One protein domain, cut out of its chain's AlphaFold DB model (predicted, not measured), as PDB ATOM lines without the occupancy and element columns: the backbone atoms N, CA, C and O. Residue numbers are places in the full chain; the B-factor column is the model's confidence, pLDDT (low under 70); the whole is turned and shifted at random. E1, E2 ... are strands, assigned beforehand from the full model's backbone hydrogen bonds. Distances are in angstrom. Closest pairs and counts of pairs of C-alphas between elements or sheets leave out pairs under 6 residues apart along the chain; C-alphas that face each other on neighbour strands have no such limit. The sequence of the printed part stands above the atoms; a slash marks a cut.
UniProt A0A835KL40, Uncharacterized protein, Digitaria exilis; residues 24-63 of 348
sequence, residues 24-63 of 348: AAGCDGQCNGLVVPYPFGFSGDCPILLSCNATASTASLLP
ATOM      1  N   ALA A  24     356.995 315.021 322.375       55.56
ATOM      2  CA  ALA A  24     356.722 316.208 321.578       55.56
ATOM      3  C   ALA A  24     356.702 315.785 320.109       55.56
ATOM      4  O   ALA A  24     357.627 315.092 319.691       55.56
ATOM      5  N   ALA A  25     355.669 316.136 319.340       57.69
ATOM      6  CA  ALA A  25     355.568 315.742 317.936       57.69
ATOM      7  C   ALA A  25     356.825 316.213 317.160       57.69
ATOM      8  O   ALA A  25     356.877 317.358 316.725       57.69
ATOM      9  N   GLY A  26     357.854 315.359 317.059       77.69
ATOM     10  CA  GLY A  26     359.179 315.667 316.499       77.69
ATOM     11  C   GLY A  26     360.380 315.200 317.346       77.69
ATOM     12  O   GLY A  26     361.319 314.623 316.797       77.69
ATOM     13  N   CYS A  27     360.369 315.380 318.673       89.75
ATOM     14  CA  CYS A  27     361.515 315.005 319.515       89.75
ATOM     15  C   CYS A  27     361.437 313.542 319.977       89.75
ATOM     16  O   CYS A  27     360.544 313.168 320.742       89.75
ATOM     17  N   ASP A  28     362.395 312.723 319.537       91.44
ATOM     18  CA  ASP A  28     362.537 311.336 319.974       91.44
ATOM     19  C   ASP A  28     363.414 311.258 321.227       91.44
ATOM     20  O   ASP A  28     364.635 311.411 321.168       91.44
ATOM     21  N   GLY A  29     362.780 311.021 322.372       92.12
ATOM     22  CA  GLY A  29     363.449 310.826 323.658       92.12
ATOM     23  C   GLY A  29     363.909 309.389 323.920       92.12
ATOM     24  O   GLY A  29     364.336 309.105 325.041       92.12
ATOM     25  N   GLN A  30     363.800 308.463 322.960       93.38
ATOM     26  CA  GLN A  30     364.136 307.051 323.169       93.38
ATOM     27  C   GLN A  30     365.502 306.676 322.581       93.38
ATOM     28  O   GLN A  30     365.816 306.922 321.422       93.38
ATOM     29  N   CYS A  31     366.312 306.003 323.391       93.44
ATOM     30  CA  CYS A  31     367.576 305.391 322.998       93.44
ATOM     31  C   CYS A  31     367.555 303.923 323.428       93.44
ATOM     32  O   CYS A  31     368.016 303.559 324.512       93.44
ATOM     33  N   ASN A  32     366.990 303.071 322.569       91.88
ATOM     34  CA  ASN A  32     366.760 301.652 322.846       91.88
ATOM     35  C   ASN A  32     365.943 301.442 324.142       91.88
ATOM     36  O   ASN A  32     364.737 301.658 324.137       91.88
ATOM     37  N   GLY A  33     366.578 301.037 325.249       88.94
ATOM     38  CA  GLY A  33     365.918 300.853 326.549       88.94
ATOM     39  C   GLY A  33     365.904 302.093 327.452       88.94
ATOM     40  O   GLY A  33     365.328 302.038 328.536       88.94
ATOM     41  N   LEU A  34     366.553 303.186 327.044       93.38
ATOM     42  CA  LEU A  34     366.626 304.437 327.797       93.38
ATOM     43  C   LEU A  34     365.600 305.442 327.268       93.38
ATOM     44  O   LEU A  34     365.531 305.675 326.064       93.38
ATOM     45  N   VAL A  35     364.870 306.087 328.175       93.19
ATOM     46  CA  VAL A  35     364.004 307.233 327.870       93.19
ATOM     47  C   VAL A  35     364.541 308.448 328.616       93.19
ATOM     48  O   VAL A  35     364.782 308.369 329.823       93.19
ATOM     49  N   VAL A  36     364.753 309.555 327.907       93.50
ATOM     50  CA  VAL A  36     365.174 310.834 328.498       93.50
ATOM     51  C   VAL A  36     363.988 311.803 328.589       93.50
ATOM     52  O   VAL A  36     363.081 311.728 327.759       93.50
ATOM     53  N   PRO A  37     363.953 312.693 329.597       92.88
ATOM     54  CA  PRO A  37     362.865 313.656 329.736       92.88
ATOM     55  C   PRO A  37     362.963 314.759 328.676       92.88
ATOM     56  O   PRO A  37     364.061 315.160 328.295       92.88
ATOM     57  N   TYR A  38     361.830 315.326 328.261       90.88
ATOM     58  CA  TYR A  38     361.832 316.583 327.508       90.88
ATOM     59  C   TYR A  38     362.524 317.687 328.344       90.88
ATOM     60  O   TYR A  38     362.337 317.721 329.564       90.88
ATOM     61  N   PRO A  39     363.339 318.586 327.751       92.94
ATOM     62  CA  PRO A  39     363.564 318.820 326.317       92.94
ATOM     63  C   PRO A  39     364.730 318.037 325.691       92.94
ATOM     64  O   PRO A  39     365.203 318.392 324.609       92.94
ATOM     65  N   PHE A  40     365.220 317.000 326.365       95.31
ATOM     66  CA  PHE A  40     366.308 316.175 325.863       95.31
ATOM     67  C   PHE A  40     365.804 315.125 324.872       95.31
ATOM     68  O   PHE A  40     364.706 314.590 325.021       95.31
ATOM     69  N   GLY A  41     366.640 314.771 323.901       95.00
ATOM     70  CA  GLY A  41     366.397 313.608 323.051       95.00
ATOM     71  C   GLY A  41     367.466 313.406 321.987       95.00
ATOM     72  O   GLY A  41     368.558 313.963 322.076       95.00
ATOM     73  N   PHE A  42     367.165 312.559 321.009       94.69
ATOM     74  CA  PHE A  42     368.133 311.983 320.071       94.69
ATOM     75  C   PHE A  42     367.810 312.281 318.599       94.69
ATOM     76  O   PHE A  42     368.614 311.951 317.724       94.69
ATOM     77  N   SER A  43     366.667 312.908 318.306       91.81
ATOM     78  CA  SER A  43     366.320 313.398 316.965       91.81
ATOM     79  C   SER A  43     366.652 314.884 316.813       91.81
ATOM     80  O   SER A  43     366.648 315.636 317.783       91.81
ATOM     81  N   GLY A  44     366.903 315.332 315.579       87.31
ATOM     82  CA  GLY A  44     367.292 316.721 315.292       87.31
ATOM     83  C   GLY A  44     366.251 317.789 315.661       87.31
ATOM     84  O   GLY A  44     366.599 318.963 315.709       87.31
ATOM     85  N   ASP A  45     365.011 317.391 315.950       87.62
ATOM     86  CA  ASP A  45     363.933 318.288 316.381       87.62
ATOM     87  C   ASP A  45     363.885 318.473 317.911       87.62
ATOM     88  O   ASP A  45     363.064 319.233 318.430       87.62
ATOM     89  N   CYS A  46     364.741 317.769 318.660       92.56
ATOM     90  CA  CYS A  46     364.858 317.944 320.101       92.56
ATOM     91  C   CYS A  46     365.565 319.261 320.438       92.56
ATOM     92  O   CYS A  46     366.658 319.502 319.919       92.56
ATOM     93  N   PRO A  47     365.014 320.087 321.352       92.69
ATOM     94  CA  PRO A  47     365.667 321.339 321.727       92.69
ATOM     95  C   PRO A  47     367.068 321.131 322.312       92.69
ATOM     96  O   PRO A  47     367.957 321.941 322.067       92.69
ATOM     97  N   ILE A  48     367.280 320.035 323.055       94.94
ATOM     98  CA  ILE A  48     368.602 319.634 323.540       94.94
ATOM     99  C   ILE A  48     368.943 318.253 322.984       94.94
ATOM    100  O   ILE A  48     368.468 317.222 323.470       94.94
ATOM    101  N   LEU A  49     369.786 318.246 321.956       94.88
ATOM    102  CA  LEU A  49     370.211 317.030 321.277       94.88
ATOM    103  C   LEU A  49     371.326 316.314 322.047       94.88
ATOM    104  O   LEU A  49     372.341 316.909 322.416       94.88
ATOM    105  N   LEU A  50     371.150 315.011 322.234       95.12
ATOM    106  CA  LEU A  50     372.079 314.108 322.899       95.12
ATOM    107  C   LEU A  50     372.594 313.037 321.934       95.12
ATOM    108  O   LEU A  50     371.960 312.699 320.936       95.12
ATOM    109  N   SER A  51     373.736 312.447 322.274       93.81
ATOM    110  CA  SER A  51     374.250 311.256 321.600       93.81
ATOM    111  C   SER A  51     373.697 309.993 322.263       93.81
ATOM    112  O   SER A  51     373.815 309.824 323.478       93.81
ATOM    113  N   CYS A  52     373.135 309.088 321.459       93.38
ATOM    114  CA  CYS A  52     372.665 307.773 321.895       93.38
ATOM    115  C   CYS A  52     373.723 306.699 321.624       93.38
ATOM    116  O   CYS A  52     374.131 306.485 320.481       93.38
ATOM    117  N   ASN A  53     374.114 305.956 322.659       92.31
ATOM    118  CA  ASN A  53     374.781 304.671 322.496       92.31
ATOM    119  C   ASN A  53     373.740 303.556 322.632       92.31
ATOM    120  O   ASN A  53     373.443 303.098 323.735       92.31
ATOM    121  N   ALA A  54     373.199 303.104 321.499       89.56
ATOM    122  CA  ALA A  54     372.151 302.086 321.468       89.56
ATOM    123  C   ALA A  54     372.599 300.739 322.067       89.56
ATOM    124  O   ALA A  54     371.788 300.033 322.664       89.56
ATOM    125  N   THR A  55     373.886 300.391 321.956       90.38
ATOM    126  CA  THR A  55     374.433 299.137 322.498       90.38
ATOM    127  C   THR A  55     374.433 299.133 324.021       90.38
ATOM    128  O   THR A  55     374.055 298.137 324.633       90.38
ATOM    129  N   ALA A  56     374.836 300.244 324.639       89.06
ATOM    130  CA  ALA A  56     374.855 300.390 326.093       89.06
ATOM    131  C   ALA A  56     373.532 300.935 326.662       89.06
ATOM    132  O   ALA A  56     373.355 300.938 327.875       89.06
ATOM    133  N   SER A  57     372.607 301.384 325.801       92.25
ATOM    134  CA  SER A  57     371.409 302.153 326.179       92.25
ATOM    135  C   SER A  57     371.760 303.342 327.080       92.25
ATOM    136  O   SER A  57     371.161 303.543 328.133       92.25
ATOM    137  N   THR A  58     372.781 304.109 326.685       91.88
ATOM    138  CA  THR A  58     373.255 305.283 327.427       91.88
ATOM    139  C   THR A  58     373.168 306.548 326.587       91.88
ATOM    140  O   THR A  58     373.300 306.515 325.362       91.88
ATOM    141  N   ALA A  59     372.961 307.676 327.267       95.06
ATOM    142  CA  ALA A  59     372.999 309.006 326.678       95.06
ATOM    143  C   ALA A  59     374.284 309.732 327.082       95.06
ATOM    144  O   ALA A  59     374.768 309.587 328.208       95.06
ATOM    145  N   SER A  60     374.821 310.550 326.184       95.12
ATOM    146  CA  SER A  60     375.936 311.450 326.476       95.12
ATOM    147  C   SER A  60     375.734 312.801 325.804       95.12
ATOM    148  O   SER A  60     374.993 312.910 324.824       95.12
ATOM    149  N   LEU A  61     376.435 313.823 326.295       94.94
ATOM    150  CA  LEU A  61     376.529 315.092 325.574       94.94
ATOM    151  C   LEU A  61     377.124 314.873 324.181       94.94
ATOM    152  O   LEU A  61     377.904 313.936 323.960       94.94
ATOM    153  N   LEU A  62     376.762 315.756 323.254       89.94
ATOM    154  CA  LEU A  62     377.405 315.802 321.952       89.94
ATOM    155  C   LEU A  62     378.852 316.285 322.118       89.94
ATOM    156  O   LEU A  62     379.090 317.279 322.811       89.94
ATOM    157  N   PRO A  63     379.829 315.609 321.497       79.69
ATOM    158  CA  PRO A  63     381.197 316.091 321.498       79.69
ATOM    159  C   PRO A  63     381.271 317.427 320.739       79.69
ATOM    160  O   PRO A  63     380.670 317.548 319.665       79.69
TER     161      PRO A  63
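Overview. This is residues 24 to 63 of the 348 residues of an uncharacterized protein of Digitaria exilis (UniProt A0A835KL40). The model has little regular structure: a small two-stranded hairpin, E1 and E2, stands beside a long looped stretch, residues 24 to 50, that folds back on itself. Two short pairings tie that stretch together: residues 30 to 31 with 34 to 35, antiparallel, and 40 to 41 with 48 to 49, parallel. The printed part has 40 residues, no named helix and two strands, E1 then E2, antiparallel; the class is all strand, with only 6 residues in named elements. It is compact, with a radius of gyration of the C-alphas of 9.0 A and spans of 25 by 22 by 13 A.

Along the chain. E1 is residues 51 to 53, 6.7 A long, from C-alpha 51 at (374.250, 311.256, 321.600). E2 is residues 58 to 60, 6.8 A long, ending at C-alpha 60 at (375.936, 311.450, 326.476).

Arrangement. E1 and E2 form a hairpin with a tight link, their directions at 152 degrees. C-alphas 52 and 59 face each other at 5.0 A. N 51 and O 60, 2.9 A apart, are within hydrogen-bond range.

Size, cuts and confidence. The farthest C-alphas, of Ala 25 and Ala 56, are 26.0 A apart. The printed part has no cut. Residues 24 to 25 have pLDDT under 70.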